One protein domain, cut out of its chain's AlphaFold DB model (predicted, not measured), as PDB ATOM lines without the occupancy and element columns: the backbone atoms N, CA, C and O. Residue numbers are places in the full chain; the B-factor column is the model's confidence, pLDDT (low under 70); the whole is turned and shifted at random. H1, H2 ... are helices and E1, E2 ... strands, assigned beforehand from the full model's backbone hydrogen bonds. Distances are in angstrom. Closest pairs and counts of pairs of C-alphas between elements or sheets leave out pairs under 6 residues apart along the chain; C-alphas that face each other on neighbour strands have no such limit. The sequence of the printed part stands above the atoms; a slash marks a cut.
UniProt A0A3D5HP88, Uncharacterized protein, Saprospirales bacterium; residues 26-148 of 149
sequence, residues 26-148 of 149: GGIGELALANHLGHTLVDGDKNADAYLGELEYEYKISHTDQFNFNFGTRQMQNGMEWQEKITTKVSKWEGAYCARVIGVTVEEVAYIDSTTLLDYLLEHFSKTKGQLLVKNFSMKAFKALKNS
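This is residues 26 to 148 of the 149 residues of an uncharacterized protein of Saprospirales bacterium (UniProt A0A3D5HP88). A sheet of four strands, E1, E2, E4 and E5, curls round helix H1 like part of a barrel, and H4 packs on its other face. Beyond one end of this sheet lies a second part, the two-stranded ribbon E3 and E6 with two helices side by side, H2 packing on E3 and H3 on E6. The printed part has 123 residues, with four named helices and six named strands in the order H1 E1 E2 E3 H2 E4 E5 H3 E6 H4, and its class is mixed, helices and strands. The larger sheet, in the order E1, E2, E4, E5, is mixed, and the smaller is antiparallel. The whole is compact, with a radius of gyration of the C-alphas of 14.4 A and spans of 40 by 29 by 23 A.

The strongly twisted sheet of E1, residues 50 to 52, E2, residues 55 to 62, E4, residues 95 to 102, and E5, residues 105 to 113, curls round H1, residues 27 to 37. The closest C-alphas of H1 and E2 are those of Gly 29 and Ile 61, 6.2 A apart. E1 and E2 form an antiparallel hairpin, with N 57 and O 50 at 2.8 A. E2 is parallel to E4, with N 60 and O 97 at 2.8 A. E4 and E5 form a second hairpin, with N 100 and O 108 at 2.8 A. E3, residues 67 to 73, and E6, residues 132 to 137, are antiparallel, with N 69 and O 135 at 2.9 A. H2, residues 82 to 90, touches H3, residues 114 to 126, at a shallow tilt of 19 degrees, opposite ways; their closest C-alphas are those of Val 90 and Ser 114, 6.0 A apart. H4, residues 139 to 147, touches residues 116 to 120 of H3, about perpendicular at 74 degrees, the closest C-alphas being those of Thr 116 and Leu 145, 7.2 A apart. There are three layers, helices on both faces of a sheet: H3 and H4 on one face of the larger sheet, H1 on the other. In H1, H2 and H3 every O i to N i+4 pair is within hydrogen-bond range; in H4 2 of 5 are, beside 5 of 6 O i to N i+3 pairs.

H1 begins at C-alpha 27, (-121.269, -39.419, -17.571), and is 15.0 A long. E2 measures 22.8 A, E3 18.0 A and E4 23.0 A. E5, 23.7 A, bends by 58 degrees at residue 108. H3 is 17.9 A long and E6 15.3 A. H4 ends at C-alpha 147, (-93.715, -34.173, -4.784).

The C-alphas farthest apart, those of Gly 79 and Thr 105, are 42.8 A apart. The printed part has no cut. The link from H1 to E1, 12 residues, is long. Mean pLDDT of the printed part is 92.1; residues 45 to 46 and 147 to 148 are under 70.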
ATOM      1  N   GLY A  26    -119.728 -37.555 -21.006       73.25
ATOM      2  CA  GLY A  26    -118.699 -37.940 -20.021       73.25
ATOM      3  C   GLY A  26    -119.251 -38.729 -18.833       73.25
ATOM      4  O   GLY A  26    -118.479 -39.424 -18.172       73.25
ATOM      5  N   GLY A  27    -120.581 -38.761 -18.679       83.81
ATOM      6  CA  GLY A  27    -121.269 -39.419 -17.571       83.81
ATOM      7  C   GLY A  27    -120.949 -40.906 -17.388       83.81
ATOM      8  O   GLY A  27    -120.903 -41.385 -16.263       83.81
ATOM      9  N   ILE A  28    -120.624 -41.653 -18.455       89.38
ATOM     10  CA  ILE A  28    -120.164 -43.055 -18.320       89.38
ATOM     11  C   ILE A  28    -118.862 -43.140 -17.512       89.38
ATOM     12  O   ILE A  28    -118.711 -44.013 -16.658       89.38
ATOM     13  N   GLY A  29    -117.911 -42.253 -17.796       91.88
ATOM     14  CA  GLY A  29    -116.632 -42.225 -17.098       91.88
ATOM     15  C   GLY A  29    -116.779 -41.753 -15.655       91.88
ATOM     16  O   GLY A  29    -116.132 -42.300 -14.765       91.88
ATOM     17  N   GLU A  30    -117.641 -40.761 -15.431       93.06
ATOM     18  CA  GLU A  30    -117.932 -40.205 -14.105       93.06
ATOM     19  C   GLU A  30    -118.617 -41.245 -13.232       93.06
ATOM     20  O   GLU A  30    -118.168 -41.485 -12.114       93.06
ATOM     21  N   LEU A  31    -119.610 -41.947 -13.778       93.12
ATOM     22  CA  LEU A  31    -120.268 -43.068 -13.117       93.12
ATOM     23  C   LEU A  31    -119.272 -44.176 -12.762       93.12
ATOM     24  O   LEU A  31    -119.273 -44.668 -11.634       93.12
ATOM     25  N   ALA A  32    -118.398 -44.549 -13.702       94.31
ATOM     26  CA  ALA A  32    -117.371 -45.557 -13.460       94.31
ATOM     27  C   ALA A  32    -116.423 -45.146 -12.322       94.31
ATOM     28  O   ALA A  32    -116.133 -45.956 -11.438       94.31
ATOM     29  N   LEU A  33    -115.964 -43.891 -12.318       96.69
ATOM     30  CA  LEU A  33    -115.062 -43.382 -11.290       96.69
ATOM     31  C   LEU A  33    -115.757 -43.227  -9.933       96.69
ATOM     32  O   LEU A  33    -115.193 -43.634  -8.921       96.69
ATOM     33  N   ALA A  34    -116.982 -42.701  -9.900       95.44
ATOM     34  CA  ALA A  34    -117.763 -42.565  -8.676       95.44
ATOM     35  C   ALA A  34    -118.009 -43.927  -8.023       95.44
ATOM     36  O   ALA A  34    -117.697 -44.101  -6.846       95.44
ATOM     37  N   ASN A  35    -118.437 -44.925  -8.801       95.12
ATOM     38  CA  ASN A  35    -118.588 -46.292  -8.311       95.12
ATOM     39  C   ASN A  35    -117.255 -46.883  -7.817       95.12
ATOM     40  O   ASN A  35    -117.222 -47.544  -6.782       95.12
ATOM     41  N   HIS A  36    -116.148 -46.638  -8.528       96.69
ATOM     42  CA  HIS A  36    -114.822 -47.114  -8.121       96.69
ATOM     43  C   HIS A  36    -114.350 -46.511  -6.787       96.69
ATOM     44  O   HIS A  36    -113.699 -47.202  -6.006       96.69
ATOM     45  N   LEU A  37    -114.671 -45.240  -6.529       96.75
ATOM     46  CA  LEU A  37    -114.258 -44.512  -5.325       96.75
ATOM     47  C   LEU A  37    -115.285 -44.579  -4.180       96.75
ATOM     48  O   LEU A  37    -114.982 -44.148  -3.071       96.75
ATOM     49  N   GLY A  38    -116.489 -45.108  -4.424       96.75
ATOM     50  CA  GLY A  38    -117.597 -45.061  -3.465       96.75
ATOM     51  C   GLY A  38    -118.198 -43.661  -3.289       96.75
ATOM     52  O   GLY A  38    -118.773 -43.365  -2.246       96.75
ATOM     53  N   HIS A  39    -118.035 -42.790  -4.286       96.31
ATOM     54  CA  HIS A  39    -118.590 -41.438  -4.301       96.31
ATOM     55  C   HIS A  39    -119.998 -41.422  -4.904       96.31
ATOM     56  O   HIS A  39    -120.417 -42.364  -5.578       96.31
ATOM     57  N   THR A  40    -120.704 -40.308  -4.716       93.81
ATOM     58  CA  THR A  40    -121.989 -40.032  -5.372       93.81
ATOM     59  C   THR A  40    -121.821 -38.907  -6.388       93.81
ATOM     60  O   THR A  40    -121.123 -37.934  -6.113       93.81
ATOM     61  N   LEU A  41    -122.423 -39.042  -7.573       92.12
ATOM     62  CA  LEU A  41    -122.412 -37.977  -8.581       92.12
ATOM     63  C   LEU A  41    -123.289 -36.807  -8.138       92.12
ATOM     64  O   LEU A  41    -124.302 -36.998  -7.464       92.12
ATOM     65  N   VAL A  42    -122.897 -35.594  -8.514       88.88
ATOM     66  CA  VAL A  42    -123.720 -34.409  -8.268       88.88
ATOM     67  C   VAL A  42    -124.822 -34.324  -9.325       88.88
ATOM     68  O   VAL A  42    -124.562 -34.441 -10.519       88.88
ATOM     69  N   ASP A  43    -126.061 -34.077  -8.894       82.25
ATOM     70  CA  ASP A  43    -127.178 -33.890  -9.822       82.25
ATOM     71  C   ASP A  43    -127.031 -32.584 -10.620       82.25
ATOM     72  O   ASP A  43    -127.120 -31.477 -10.059       82.25
ATOM     73  N   GLY A  44    -126.893 -32.728 -11.939       71.62
ATOM     74  CA  GLY A  44    -126.788 -31.634 -12.905       71.62
ATOM     75  C   GLY A  44    -125.402 -30.983 -12.976       71.62
ATOM     76  O   GLY A  44    -124.468 -31.365 -12.285       71.62
ATOM     77  N   ASP A  45    -125.278 -29.958 -13.823       64.75
ATOM     78  CA  ASP A  45    -124.023 -29.221 -14.052       64.75
ATOM     79  C   ASP A  45    -123.799 -28.193 -12.923       64.75
ATOM     80  O   ASP A  45    -124.088 -26.996 -13.051       64.75
ATOM     81  N   LYS A  46    -123.405 -28.692 -11.748       67.38
ATOM     82  CA  LYS A  46    -123.036 -27.887 -10.573       67.38
ATOM     83  C   LYS A  46    -121.508 -27.781 -10.473       67.38
ATOM     84  O   LYS A  46    -120.772 -28.336 -11.270       67.38
ATOM     85  N   ASN A  47    -121.009 -26.994  -9.519       75.81
ATOM     86  CA  ASN A  47    -119.587 -26.616  -9.431       75.81
ATOM     87  C   ASN A  47    -118.593 -27.790  -9.263       75.81
ATOM     88  O   ASN A  47    -117.395 -27.532  -9.370       75.81
ATOM     89  N   ALA A  48    -119.063 -29.002  -8.958       89.31
ATOM     90  CA  ALA A  48    -118.279 -30.208  -8.711       89.31
ATOM     91  C   ALA A  48    -118.947 -31.415  -9.389       89.31
ATOM     92  O   ALA A  48    -120.161 -31.404  -9.600       89.31
ATOM     93  N   ASP A  49    -118.164 -32.456  -9.670       92.19
ATOM     94  CA  ASP A  49    -118.621 -33.637 -10.415       92.19
ATOM     95  C   ASP A  49    -119.142 -34.747  -9.477       92.19
ATOM     96  O   ASP A  49    -120.061 -35.496  -9.818       92.19
ATOM     97  N   ALA A  50    -118.576 -34.861  -8.271       94.25
ATOM     98  CA  ALA A  50    -118.962 -35.876  -7.289       94.25
ATOM     99  C   ALA A  50    -118.736 -35.415  -5.843       94.25
ATOM    100  O   ALA A  50    -117.987 -34.472  -5.591       94.25
ATOM    101  N   TYR A  51    -119.336 -36.121  -4.885       93.94
ATOM    102  CA  TYR A  51    -119.135 -35.895  -3.456       93.94
ATOM    103  C   TYR A  51    -119.007 -37.196  -2.653       93.94
ATOM    104  O   TYR A  51    -119.486 -38.261  -3.059       93.94
ATOM    105  N   LEU A  52    -118.371 -37.092  -1.483       95.38
ATOM    106  CA  LEU A  52    -118.336 -38.124  -0.446       95.38
ATOM    107  C   LEU A  52    -118.616 -37.472   0.911       95.38
ATOM    108  O   LEU A  52    -117.797 -36.717   1.432       95.38
ATOM    109  N   GLY A  53    -119.786 -37.749   1.491       93.25
ATOM    110  CA  GLY A  53    -120.255 -36.998   2.658       93.25
ATOM    111  C   GLY A  53    -120.489 -35.529   2.291       93.25
ATOM    112  O   GLY A  53    -121.267 -35.249   1.387       93.25
ATOM    113  N   GLU A  54    -119.810 -34.609   2.974       92.50
ATOM    114  CA  GLU A  54    -119.875 -33.160   2.704       92.50
ATOM    115  C   GLU A  54    -118.741 -32.660   1.787       92.50
ATOM    116  O   GLU A  54    -118.668 -31.470   1.491       92.50
ATOM    117  N   LEU A  55    -117.840 -33.547   1.349       95.06
ATOM    118  CA  LEU A  55    -116.668 -33.186   0.551       95.06
ATOM    119  C   LEU A  55    -116.990 -33.249  -0.943       95.06
ATOM    120  O   LEU A  55    -117.423 -34.291  -1.431       95.06
ATOM    121  N   GLU A  56    -116.735 -32.156  -1.665       95.75
ATOM    122  CA  GLU A  56    -116.934 -32.041  -3.115       95.75
ATOM    123  C   GLU A  56    -115.627 -32.267  -3.892       95.75
ATOM    124  O   GLU A  56    -114.557 -31.808  -3.487       95.75
ATOM    125  N   TYR A  57    -115.711 -32.927  -5.048       96.62
ATOM    126  CA  TYR A  57    -114.562 -33.267  -5.885       96.62
ATOM    127  C   TYR A  57    -114.795 -32.935  -7.359       96.62
ATOM    128  O   TYR A  57    -115.869 -33.174  -7.914       96.62
ATOM    129  N   GLU A  58    -113.738 -32.461  -8.018       96.69
ATOM    130  CA  GLU A  58    -113.684 -32.329  -9.476       96.69
ATOM    131  C   GLU A  58    -113.119 -33.616 -10.092       96.69
ATOM    132  O   GLU A  58    -112.067 -34.119  -9.681       96.69
ATOM    133  N   TYR A  59    -113.765 -34.132 -11.127       96.19
ATOM    134  CA  TYR A  59    -113.304 -35.247 -11.938       96.19
ATOM    135  C   TYR A  59    -112.744 -34.777 -13.276       96.19
ATOM    136  O   TYR A  59    -113.231 -33.872 -13.957       96.19
ATOM    137  N   LYS A  60    -111.676 -35.445 -13.699       96.25
ATOM    138  CA  LYS A  60    -111.124 -35.341 -15.044       96.25
ATOM    139  C   LYS A  60    -110.877 -36.738 -15.563       96.25
ATOM    140  O   LYS A  60    -109.978 -37.443 -15.115       96.25
ATOM    141  N   ILE A  61    -111.689 -37.144 -16.528       95.31
ATOM    142  CA  ILE A  61    -111.653 -38.494 -17.076       95.31
ATOM    143  C   ILE A  61    -111.137 -38.454 -18.504       95.31
ATOM    144  O   ILE A  61    -111.453 -37.551 -19.277       95.31
ATOM    145  N   SER A  62    -110.301 -39.428 -18.847       94.44
ATOM    146  CA  SER A  62    -109.692 -39.505 -20.166       94.44
ATOM    147  C   SER A  62    -109.530 -40.946 -20.625       94.44
ATOM    148  O   SER A  62    -109.159 -41.825 -19.851       94.44
ATOM    149  N   HIS A  63    -109.733 -41.177 -21.920       92.56
ATOM    150  CA  HIS A  63    -109.351 -42.427 -22.581       92.56
ATOM    151  C   HIS A  63    -107.921 -42.367 -23.150       92.56
ATOM    152  O   HIS A  63    -107.374 -43.390 -23.553       92.56
ATOM    153  N   THR A  64    -107.313 -41.174 -23.199       92.00
ATOM    154  CA  THR A  64    -106.066 -40.892 -23.935       92.00
ATOM    155  C   THR A  64    -104.966 -40.261 -23.076       92.00
ATOM    156  O   THR A  64    -104.010 -39.723 -23.624       92.00
ATOM    157  N   ASP A  65    -105.074 -40.335 -21.745       94.75
ATOM    158  CA  ASP A  65    -104.109 -39.743 -20.797       94.75
ATOM    159  C   ASP A  65    -103.957 -38.214 -20.951       94.75
ATOM    160  O   ASP A  65    -102.865 -37.649 -20.903       94.75
ATOM    161  N   GLN A  66    -105.078 -37.536 -21.206       95.81
ATOM    162  CA  GLN A  66    -105.167 -36.088 -21.395       95.81
ATOM    163  C   GLN A  66    -106.292 -35.528 -20.522       95.81
ATOM    164  O   GLN A  66    -107.472 -35.734 -20.819       95.81
ATOM    165  N   PHE A  67    -105.924 -34.812 -19.461       97.00
ATOM    166  CA  PHE A  67    -106.834 -34.305 -18.431       97.00
ATOM    167  C   PHE A  67    -106.886 -32.779 -18.468       97.00
ATOM    168  O   PHE A  67    -105.942 -32.107 -18.055       97.00
ATOM    169  N   ASN A  68    -107.975 -32.221 -18.999       95.25
ATOM    170  CA  ASN A  68    -108.104 -30.784 -19.245       95.25
ATOM    171  C   ASN A  68    -108.809 -30.056 -18.098       95.25
ATOM    172  O   ASN A  68    -110.027 -30.139 -17.962       95.25
ATOM    173  N   PHE A  69    -108.068 -29.245 -17.351       96.19
ATOM    174  CA  PHE A  69    -108.638 -28.266 -16.430       96.19
ATOM    175  C   PHE A  69    -108.874 -26.958 -17.181       96.19
ATOM    176  O   PHE A  69    -107.919 -26.290 -17.583       96.19
ATOM    177  N   ASN A  70    -110.142 -26.617 -17.414       94.38
ATOM    178  CA  ASN A  70    -110.547 -25.430 -18.163       94.38
ATOM    179  C   ASN A  70    -111.241 -24.418 -17.242       94.38
ATOM    180  O   ASN A  70    -112.288 -24.704 -16.659       94.38
ATOM    181  N   PHE A  71    -110.671 -23.217 -17.167       93.62
ATOM    182  CA  PHE A  71    -111.190 -22.091 -16.393       93.62
ATOM    183  C   PHE A  71    -111.656 -20.938 -17.296       93.62
ATOM    184  O   PHE A  71    -111.792 -19.805 -16.841       93.62
ATOM    185  N   GLY A  72    -111.920 -21.187 -18.581       92.19
ATOM    186  CA  GLY A  72    -112.408 -20.198 -19.544       92.19
ATOM    187  C   GLY A  72    -111.347 -19.176 -19.966       92.19
ATOM    188  O   GLY A  72    -110.157 -19.479 -20.019       92.19
ATOM    189  N   THR A  73    -111.769 -17.958 -20.310       92.56
ATOM    190  CA  THR A  73    -110.868 -16.874 -20.736       92.56
ATOM    191  C   THR A  73    -110.236 -16.141 -19.554       92.56
ATOM    192  O   THR A  73    -110.842 -16.051 -18.484       92.56
ATOM    193  N   ARG A  74    -109.038 -15.575 -19.768       91.88
ATOM    194  CA  ARG A  74    -108.346 -14.708 -18.795       91.88
ATOM    195  C   ARG A  74    -109.121 -13.448 -18.460       91.88
ATOM    196  O   ARG A  74    -109.258 -13.111 -17.297       91.88
ATOM    197  N   GLN A  75    -109.603 -12.760 -19.488       84.75
ATOM    198  CA  GLN A  75    -110.413 -11.563 -19.316       84.75
ATOM    199  C   GLN A  75    -111.880 -11.965 -19.206       84.75
ATOM    200  O   GLN A  75    -112.400 -12.677 -20.075       84.75
ATOM    201  N   MET A  76    -112.529 -11.516 -18.135       75.12
ATOM    202  CA  MET A  76    -113.965 -11.665 -17.921       75.12
ATOM    203  C   MET A  76    -114.670 -10.331 -18.171       75.12
ATOM    204  O   MET A  76    -114.107  -9.265 -17.937       75.12
ATOM    205  N   GLN A  77    -115.923 -10.381 -18.632       71.94
ATOM    206  CA  GLN A  77    -116.720  -9.176 -18.906       71.94
ATOM    207  C   GLN A  77    -117.044  -8.366 -17.638       71.94
ATOM    208  O   GLN A  77    -117.345  -7.182 -17.731       71.94
ATOM    209  N   ASN A  78    -116.964  -8.989 -16.460       78.38
ATOM    210  CA  ASN A  78    -117.249  -8.377 -15.163       78.38
ATOM    211  C   ASN A  78    -116.010  -7.782 -14.464       78.38
ATOM    212  O   ASN A  78    -116.129  -7.340 -13.327       78.38
ATOM    213  N   GLY A  79    -114.832  -7.793 -15.102       76.12
ATOM    214  CA  GLY A  79    -113.598  -7.238 -14.532       76.12
ATOM    215  C   GLY A  79    -112.917  -8.089 -13.453       76.12
ATOM    216  O   GLY A  79    -111.943  -7.629 -12.873       76.12
ATOM    217  N   MET A  80    -113.393  -9.313 -13.186       83.88
ATOM    218  CA  MET A  80    -112.732 -10.241 -12.259       83.88
ATOM    219  C   MET A  80    -111.379 -10.701 -12.815       83.88
ATOM    220  O   MET A  80    -111.293 -11.146 -13.966       83.88
ATOM    221  N   GLU A  81    -110.345 -10.651 -11.973       91.12
ATOM    222  CA  GLU A  81    -109.008 -11.142 -12.307       91.12
ATOM    223  C   GLU A  81    -108.979 -12.674 -12.396       91.12
ATOM    224  O   GLU A  81    -109.691 -13.397 -11.691       91.12
ATOM    225  N   TRP A  82    -108.126 -13.208 -13.270       93.62
ATOM    226  CA  TRP A  82    -108.104 -14.647 -13.534       93.62
ATOM    227  C   TRP A  82    -107.689 -15.480 -12.312       93.62
ATOM    228  O   TRP A  82    -108.150 -16.613 -12.162       93.62
ATOM    229  N   GLN A  83    -106.849 -14.933 -11.431       95.62
ATOM    230  CA  GLN A  83    -106.422 -15.582 -10.189       95.62
ATOM    231  C   GLN A  83    -107.610 -15.795  -9.249       95.62
ATOM    232  O   GLN A  83    -107.779 -16.885  -8.703       95.62
ATOM    233  N   GLU A  84    -108.455 -14.773  -9.096       94.06
ATOM    234  CA  GLU A  84    -109.653 -14.823  -8.254       94.06
ATOM    235  C   GLU A  84    -110.643 -15.860  -8.787       94.06
ATOM    236  O   GLU A  84    -111.196 -16.651  -8.022       94.06
ATOM    237  N   LYS A  85    -110.794 -15.935 -10.113       91.94
ATOM    238  CA  LYS A  85    -111.638 -16.936 -10.771       91.94
ATOM    239  C   LYS A  85    -111.197 -18.368 -10.465       91.94
ATOM    240  O   LYS A  85    -112.030 -19.202 -10.109       91.94
ATOM    241  N   ILE A  86    -109.905 -18.664 -10.627       95.19
ATOM    242  CA  ILE A  86    -109.367 -20.005 -10.358       95.19
ATOM    243  C   ILE A  86    -109.503 -20.322  -8.869       95.19
ATOM    244  O   ILE A  86    -110.029 -21.375  -8.529       95.19
ATOM    245  N   THR A  87    -109.124 -19.386  -7.998       96.12
ATOM    246  CA  THR A  87    -109.222 -19.544  -6.539       96.12
ATOM    247  C   THR A  87    -110.658 -19.830  -6.106       96.12
ATOM    248  O   THR A  87    -110.904 -20.797  -5.393       96.12
ATOM    249  N   THR A  88    -111.631 -19.062  -6.599       93.00
ATOM    250  CA  THR A  88    -113.056 -19.230  -6.264       93.00
ATOM    251  C   THR A  88    -113.612 -20.574  -6.722       93.00
ATOM    252  O   THR A  88    -114.472 -21.142  -6.055       93.00
ATOM    253  N   LYS A  89    -113.160 -21.088  -7.873       93.06
ATOM    254  CA  LYS A  89    -113.607 -22.395  -8.364       93.06
ATOM    255  C   LYS A  89    -112.955 -23.534  -7.575       93.06
ATOM    256  O   LYS A  89    -113.667 -24.393  -7.078       93.06
ATOM    257  N   VAL A  90    -111.629 -23.509  -7.435       95.88
ATOM    258  CA  VAL A  90    -110.856 -24.611  -6.838       95.88
ATOM    259  C   VAL A  90    -111.071 -24.721  -5.325       95.88
ATOM    260  O   VAL A  90    -111.110 -25.829  -4.809       95.88
ATOM    261  N   SER A  91    -111.275 -23.605  -4.619       93.56
ATOM    262  CA  SER A  91    -111.502 -23.595  -3.158       93.56
ATOM    263  C   SER A  91    -112.814 -24.239  -2.703       93.56
ATOM    264  O   SER A  91    -112.984 -24.480  -1.513       93.56
ATOM    265  N   LYS A  92    -113.744 -24.517  -3.624       93.25
ATOM    266  CA  LYS A  92    -114.980 -25.247  -3.311       93.25
ATOM    267  C   LYS A  92    -114.760 -26.751  -3.204       93.25
ATOM    268  O   LYS A  92    -115.606 -27.446  -2.657       93.25
ATOM    269  N   TRP A  93    -113.656 -27.248  -3.748       95.69
ATOM    270  CA  TRP A  93    -113.367 -28.669  -3.798       95.69
ATOM    271  C   TRP A  93    -112.442 -29.069  -2.657       95.69
ATOM    272  O   TRP A  93    -111.508 -28.346  -2.307       95.69
ATOM    273  N   GLU A  94    -112.629 -30.283  -2.164       96.75
ATOM    274  CA  GLU A  94    -111.625 -30.978  -1.364       96.75
ATOM    275  C   GLU A  94    -110.409 -31.343  -2.233       96.75
ATOM    276  O   GLU A  94    -109.258 -31.330  -1.799       96.75
ATOM    277  N   GLY A  95    -110.644 -31.651  -3.508       97.06
ATOM    278  CA  GLY A  95    -109.577 -31.889  -4.465       97.06
ATOM    279  C   GLY A  95    -110.080 -32.355  -5.819       97.06
ATOM    280  O   GLY A  95    -111.277 -32.329  -6.110       97.06
ATOM    281  N   ALA A  96    -109.142 -32.788  -6.656       97.81
ATOM    282  CA  ALA A  96    -109.442 -33.258  -7.997       97.81
ATOM    283  C   ALA A  96    -108.907 -34.668  -8.242       97.81
ATOM    284  O   ALA A  96    -107.774 -35.000  -7.878       97.81
ATOM    285  N   TYR A  97    -109.707 -35.470  -8.940       98.06
ATOM    286  CA  TYR A  97    -109.324 -36.783  -9.436       98.06
ATOM    287  C   TYR A  97    -109.084 -36.743 -10.942       98.06
ATOM    288  O   TYR A  97    -109.944 -36.316 -11.708       98.06
ATOM    289  N   CYS A  98    -107.938 -37.260 -11.382       98.00
ATOM    290  CA  CYS A  98    -107.726 -37.647 -12.775       98.00
ATOM    291  C   CYS A  98    -107.857 -39.167 -12.896       98.00
ATOM    292  O   CYS A  98    -107.216 -39.888 -12.128       98.00
ATOM    293  N   ALA A  99    -108.639 -39.662 -13.858       97.75
ATOM    294  CA  ALA A  99    -108.827 -41.097 -14.069       97.75
ATOM    295  C   ALA A  99    -108.753 -41.513 -15.541       97.75
ATOM    296  O   ALA A  99    -109.483 -41.002 -16.397       97.75
ATOM    297  N   ARG A 100    -107.899 -42.497 -15.834       96.50
ATOM    298  CA  ARG A 100    -107.879 -43.170 -17.133       96.50
ATOM    299  C   ARG A 100    -108.917 -44.286 -17.123       96.50
ATOM    300  O   ARG A 100    -108.832 -45.199 -16.306       96.50
ATOM    301  N   VAL A 101    -109.883 -44.212 -18.033       94.56
ATOM    302  CA  VAL A 101    -110.998 -45.169 -18.120       94.56
ATOM    303  C   VAL A 101    -110.996 -45.821 -19.500       94.56
ATOM    304  O   VAL A 101    -110.709 -45.150 -20.487       94.56
ATOM    305  N   ILE A 102    -111.312 -47.113 -19.602       91.50
ATOM    306  CA  ILE A 102    -111.511 -47.827 -20.877       91.50
ATOM    307  C   ILE A 102    -112.847 -48.570 -20.806       91.50
ATOM    308  O   ILE A 102    -113.019 -49.494 -20.014       91.50
ATOM    309  N   GLY A 103    -113.824 -48.140 -21.612       87.38
ATOM    310  CA  GLY A 103    -115.217 -48.548 -21.416       87.38
ATOM    311  C   GLY A 103    -115.738 -48.013 -20.081       87.38
ATOM    312  O   GLY A 103    -115.886 -46.804 -19.935       87.38
ATOM    313  N   VAL A 104    -115.965 -48.908 -19.118       90.38
ATOM    314  CA  VAL A 104    -116.347 -48.588 -17.726       90.38
ATOM    315  C   VAL A 104    -115.278 -49.004 -16.709       90.38
ATOM    316  O   VAL A 104    -115.478 -48.877 -15.505       90.38
ATOM    317  N   THR A 105    -114.139 -49.519 -17.172       94.69
ATOM    318  CA  THR A 105    -113.053 -49.959 -16.295       94.69
ATOM    319  C   THR A 105    -112.145 -48.780 -15.975       94.69
ATOM    320  O   THR A 105    -111.570 -48.176 -16.883       94.69
ATOM    321  N   VAL A 106    -112.004 -48.461 -14.686       96.88
ATOM    322  CA  VAL A 106    -111.007 -47.504 -14.191       96.88
ATOM    323  C   VAL A 106    -109.648 -48.200 -14.167       96.88
ATOM    324  O   VAL A 106    -109.414 -49.099 -13.365       96.88
ATOM    325  N   GLU A 107    -108.761 -47.793 -15.069       96.50
ATOM    326  CA  GLU A 107    -107.427 -48.381 -15.224       96.50
ATOM    327  C   GLU A 107    -106.405 -47.738 -14.287       96.50
ATOM    328  O   GLU A 107    -105.480 -48.383 -13.799       96.50
ATOM    329  N   GLU A 108    -106.533 -46.429 -14.081       96.94
ATOM    330  CA  GLU A 108    -105.592 -45.657 -13.287       96.94
ATOM    331  C   GLU A 108    -106.276 -44.414 -12.739       96.94
ATOM    332  O   GLU A 108    -106.995 -43.729 -13.465       96.94
ATOM    333  N   VAL A 109    -106.012 -44.098 -11.474       97.62
ATOM    334  CA  VAL A 109    -106.555 -42.924 -10.795       97.62
ATOM    335  C   VAL A 109    -105.453 -42.197 -10.027       97.62
ATOM    336  O   VAL A 109    -104.511 -42.811  -9.512       97.62
ATOM    337  N   ALA A 110    -105.555 -40.875  -9.964       97.88
ATOM    338  CA  ALA A 110    -104.738 -40.030  -9.108       97.88
ATOM    339  C   ALA A 110    -105.593 -38.924  -8.496       97.88
ATOM    340  O   ALA A 110    -106.431 -38.342  -9.176       97.88
ATOM    341  N   TYR A 111    -105.329 -38.628  -7.230       97.94
ATOM    342  CA  TYR A 111    -105.946 -37.547  -6.467       97.94
ATOM    343  C   TYR A 111    -104.909 -36.473  -6.152       97.94
ATOM    344  O   TYR A 111    -103.766 -36.827  -5.851       97.94
ATOM    345  N   ILE A 112    -105.312 -35.209  -6.157       97.81
ATOM    346  CA  ILE A 112    -104.563 -34.079  -5.602       97.81
ATOM    347  C   ILE A 112    -105.531 -33.244  -4.753       97.81
ATOM    348  O   ILE A 112    -106.685 -33.069  -5.153       97.81
ATOM    349  N   ASP A 113    -105.087 -32.739  -3.607       97.19
ATOM    350  CA  ASP A 113    -105.887 -31.804  -2.817       97.19
ATOM    351  C   ASP A 113    -105.985 -30.437  -3.510       97.19
ATOM    352  O   ASP A 113    -105.178 -30.082  -4.383       97.19
ATOM    353  N   SER A 114    -107.014 -29.674  -3.149       96.31
ATOM    354  CA  SER A 114    -107.298 -28.385  -3.780       96.31
ATOM    355  C   SER A 114    -106.218 -27.334  -3.525       96.31
ATOM    356  O   SER A 114    -106.003 -26.493  -4.397       96.31
ATOM    357  N   THR A 115    -105.492 -27.406  -2.403       96.31
ATOM    358  CA  THR A 115    -104.424 -26.451  -2.071       96.31
ATOM    359  C   THR A 115    -103.235 -26.641  -3.006       96.31
ATOM    360  O   THR A 115    -102.874 -25.716  -3.739       96.31
ATOM    361  N   THR A 116    -102.692 -27.860  -3.083       96.94
ATOM    362  CA  THR A 116    -101.579 -28.170  -3.993       96.94
ATOM    363  C   THR A 116    -101.960 -27.930  -5.457       96.94
ATOM    364  O   THR A 116    -101.146 -27.433  -6.243       96.94
ATOM    365  N   LEU A 117    -103.201 -28.245  -5.851       97.44
ATOM    366  CA  LEU A 117    -103.676 -27.957  -7.205       97.44
ATOM    367  C   LEU A 117    -103.735 -26.456  -7.490       97.44
ATOM    368  O   LEU A 117    -103.294 -26.023  -8.557       97.44
ATOM    369  N   LEU A 118    -104.296 -25.672  -6.568       97.19
ATOM    370  CA  LEU A 118    -104.448 -24.232  -6.726       97.19
ATOM    371  C   LEU A 118    -103.088 -23.551  -6.873       97.19
ATOM    372  O   LEU A 118    -102.896 -22.808  -7.838       97.19
ATOM    373  N   ASP A 119    -102.143 -23.855  -5.983       96.62
ATOM    374  CA  ASP A 119    -100.793 -23.284  -6.010       96.62
ATOM    375  C   ASP A 119    -100.115 -23.538  -7.358       96.62
ATOM    376  O   ASP A 119     -99.635 -22.606  -8.018       96.62
ATOM    377  N   TYR A 120    -100.176 -24.785  -7.838       97.44
ATOM    378  CA  TYR A 120     -99.627 -25.139  -9.142       97.44
ATOM    379  C   TYR A 120    -100.307 -24.376 -10.287       97.44
ATOM    380  O   TYR A 120     -99.635 -23.896 -11.205       97.44
ATOM    381  N   LEU A 121    -101.641 -24.279 -10.284       97.38
ATOM    382  CA  LEU A 121    -102.384 -23.606 -11.352       97.38
ATOM    383  C   LEU A 121    -102.074 -22.107 -11.390       97.38
ATOM    384  O   LEU A 121    -101.860 -21.565 -12.479       97.38
ATOM    385  N   LEU A 122    -102.010 -21.444 -10.235       97.06
ATOM    386  CA  LEU A 122    -101.650 -20.029 -10.143       97.06
ATOM    387  C   LEU A 122    -100.229 -19.792 -10.658       97.06
ATOM    388  O   LEU A 122    -100.016 -18.916 -11.506       97.06
ATOM    389  N   GLU A 123     -99.269 -20.615 -10.232       97.12
ATOM    390  CA  GLU A 123     -97.896 -20.534 -10.724       97.12
ATOM    391  C   GLU A 123     -97.838 -20.757 -12.244       97.12
ATOM    392  O   GLU A 123     -97.260 -19.947 -12.979       97.12
ATOM    393  N   HIS A 124     -98.483 -21.811 -12.745       96.44
ATOM    394  CA  HIS A 124     -98.514 -22.134 -14.169       96.44
ATOM    395  C   HIS A 124     -99.106 -20.992 -15.005       96.44
ATOM    396  O   HIS A 124     -98.528 -20.584 -16.022       96.44
ATOM    397  N   PHE A 125    -100.253 -20.449 -14.593       96.75
ATOM    398  CA  PHE A 125    -100.930 -19.412 -15.362       96.75
ATOM    399  C   PHE A 125    -100.267 -18.040 -15.256       96.75
ATOM    400  O   PHE A 125    -100.377 -17.270 -16.213       96.75
ATOM    401  N   SER A 126     -99.497 -17.770 -14.196       95.94
ATOM    402  CA  SER A 126     -98.647 -16.573 -14.105       95.94
ATOM    403  C   SER A 126     -97.532 -16.553 -15.163       95.94
ATOM    404  O   SER A 126     -97.116 -15.490 -15.624       95.94
ATOM    405  N   LYS A 127     -97.084 -17.738 -15.601       96.38
ATOM    406  CA  LYS A 127     -95.999 -17.923 -16.580       96.38
ATOM    407  C   LYS A 127     -96.496 -18.042 -18.022       96.38
ATOM    408  O   LYS A 127     -95.687 -18.121 -18.947       96.38
ATOM    409  N   THR A 128     -97.809 -18.057 -18.247       95.12
ATOM    410  CA  THR A 128     -98.414 -18.218 -19.579       95.12
ATOM    411  C   THR A 128     -99.218 -16.982 -19.979       95.12
ATOM    412  O   THR A 128     -99.735 -16.259 -19.135       95.12
ATOM    413  N   LYS A 129     -99.330 -16.725 -21.290       90.69
ATOM    414  CA  LYS A 129     -99.993 -15.520 -21.838       90.69
ATOM    415  C   LYS A 129    -101.198 -15.806 -22.742       90.69
ATOM    416  O   LYS A 129    -101.837 -14.873 -23.212       90.69
ATOM    417  N   GLY A 130    -101.502 -17.074 -23.029       91.00
ATOM    418  CA  GLY A 130    -102.588 -17.445 -23.948       91.00
ATOM    419  C   GLY A 130    -103.970 -17.100 -23.390       91.00
ATOM    420  O   GLY A 130    -104.183 -17.246 -22.194       91.00
ATOM    421  N   GLN A 131    -104.915 -16.679 -24.234       92.00
ATOM    422  CA  GLN A 131    -106.218 -16.151 -23.791       92.00
ATOM    423  C   GLN A 131    -107.056 -17.141 -22.966       92.00
ATOM    424  O   GLN A 131    -107.823 -16.721 -22.101       92.00
ATOM    425  N   LEU A 132    -106.923 -18.441 -23.232       94.69
ATOM    426  CA  LEU A 132    -107.623 -19.498 -22.509       94.69
ATOM    427  C   LEU A 132    -106.782 -20.002 -21.331       94.69
ATOM    428  O   LEU A 132    -105.595 -20.300 -21.476       94.69
ATOM    429  N   LEU A 133    -107.426 -20.134 -20.176       95.88
ATOM    430  CA  LEU A 133    -106.887 -20.735 -18.960       95.88
ATOM    431  C   LEU A 133    -107.173 -22.234 -18.982       95.88
ATOM    432  O   LEU A 133    -108.056 -22.734 -18.285       95.88
ATOM    433  N   VAL A 134    -106.450 -22.943 -19.846       96.12
ATOM    434  CA  VAL A 134    -106.547 -24.398 -19.956       96.12
ATOM    435  C   VAL A 134    -105.211 -25.009 -19.588       96.12
ATOM    436  O   VAL A 134    -104.193 -24.710 -20.212       96.12
ATOM    437  N   LYS A 135    -105.230 -25.896 -18.596       97.00
ATOM    438  CA  LYS A 135    -104.088 -26.729 -18.246       97.00
ATOM    439  C   LYS A 135    -104.441 -28.183 -18.511       97.00
ATOM    440  O   LYS A 135    -105.296 -28.759 -17.848       97.00
ATOM    441  N   ASN A 136    -103.758 -28.772 -19.485       97.19
ATOM    442  CA  ASN A 136    -103.791 -30.207 -19.711       97.19
ATOM    443  C   ASN A 136    -102.713 -30.902 -18.867       97.19
ATOM    444  O   ASN A 136    -101.564 -30.442 -18.828       97.19
ATOM    445  N   PHE A 137    -103.065 -32.010 -18.224       97.88
ATOM    446  CA  PHE A 137    -102.116 -32.921 -17.595       97.88
ATOM    447  C   PHE A 137    -102.120 -34.287 -18.283       97.88
ATOM    448  O   PHE A 137    -103.168 -34.771 -18.703       97.88
ATOM    449  N   SER A 138    -100.953 -34.933 -18.306       97.62
ATOM    450  CA  SER A 138    -100.869 -36.395 -18.320       97.62
ATOM    451  C   SER A 138    -100.937 -36.929 -16.891       97.62
ATOM    452  O   SER A 138    -100.602 -36.205 -15.944       97.62
ATOM    453  N   MET A 139    -101.285 -38.202 -16.715       96.81
ATOM    454  CA  MET A 139    -101.334 -38.839 -15.397       96.81
ATOM    455  C   MET A 139     -99.988 -38.738 -14.673       96.81
ATOM    456  O   MET A 139     -99.932 -38.399 -13.491       96.81
ATOM    457  N   LYS A 140     -98.879 -38.953 -15.397       96.69
ATOM    458  CA  LYS A 140     -97.524 -38.815 -14.845       96.69
ATOM    459  C   LYS A 140     -97.272 -37.407 -14.299       96.69
ATOM    460  O   LYS A 140     -96.741 -37.271 -13.200       96.69
ATOM    461  N   ALA A 141     -97.633 -36.371 -15.059       96.25
ATOM    462  CA  ALA A 141     -97.437 -34.986 -14.637       96.25
ATOM    463  C   ALA A 141     -98.342 -34.618 -13.453       96.25
ATOM    464  O   ALA A 141     -97.889 -33.942 -12.536       96.25
ATOM    465  N   PHE A 142     -99.588 -35.096 -13.446       97.06
ATOM    466  CA  PHE A 142    -100.533 -34.853 -12.358       97.06
ATOM    467  C   PHE A 142    -100.079 -35.511 -11.047       97.06
ATOM    468  O   PHE A 142    -100.049 -34.866 -10.003       97.06
ATOM    469  N   LYS A 143     -99.615 -36.767 -11.098       95.56
ATOM    470  CA  LYS A 143     -99.049 -37.467  -9.932       95.56
ATOM    471  C   LYS A 143     -97.803 -36.779  -9.368       95.56
ATOM    472  O   LYS A 143     -97.578 -36.832  -8.163       95.56
ATOM    473  N   ALA A 144     -97.007 -36.131 -10.218       95.31
ATOM    474  CA  ALA A 144     -95.796 -35.428  -9.800       95.31
ATOM    475  C   ALA A 144     -96.071 -34.145  -8.992       95.31
ATOM    476  O   ALA A 144     -95.159 -33.659  -8.321       95.31
ATOM    477  N   LEU A 145     -97.307 -33.628  -8.995       92.69
ATOM    478  CA  LEU A 145     -97.685 -32.465  -8.185       92.69
ATOM    479  C   LEU A 145     -97.481 -32.725  -6.682       92.69
ATOM    480  O   LEU A 145     -96.985 -31.848  -5.987       92.69
ATOM    481  N   LYS A 146     -97.729 -33.957  -6.209       70.56
ATOM    482  CA  LYS A 146     -97.551 -34.358  -4.796       70.56
ATOM    483  C   LYS A 146     -96.120 -34.255  -4.268       70.56
ATOM    484  O   LYS A 146     -95.924 -34.254  -3.063       70.56
ATOM    485  N   ASN A 147     -95.130 -34.223  -5.157       54.47
ATOM    486  CA  ASN A 147     -93.715 -34.173  -4.784       54.47
ATOM    487  C   ASN A 147     -93.145 -32.746  -4.832       54.47
ATOM    488  O   ASN A 147     -91.936 -32.580  -4.690       54.47
ATOM    489  N   SER A 148     -93.981 -31.742  -5.122       49.50
ATOM    490  CA  SER A 148     -93.552 -30.356  -5.363       49.50
ATOM    491  C   SER A 148     -93.898 -29.399  -4.212       49.50
ATOM    492  O   SER A 148     -93.768 -28.190  -4.392       49.50
TER     493      SER A 148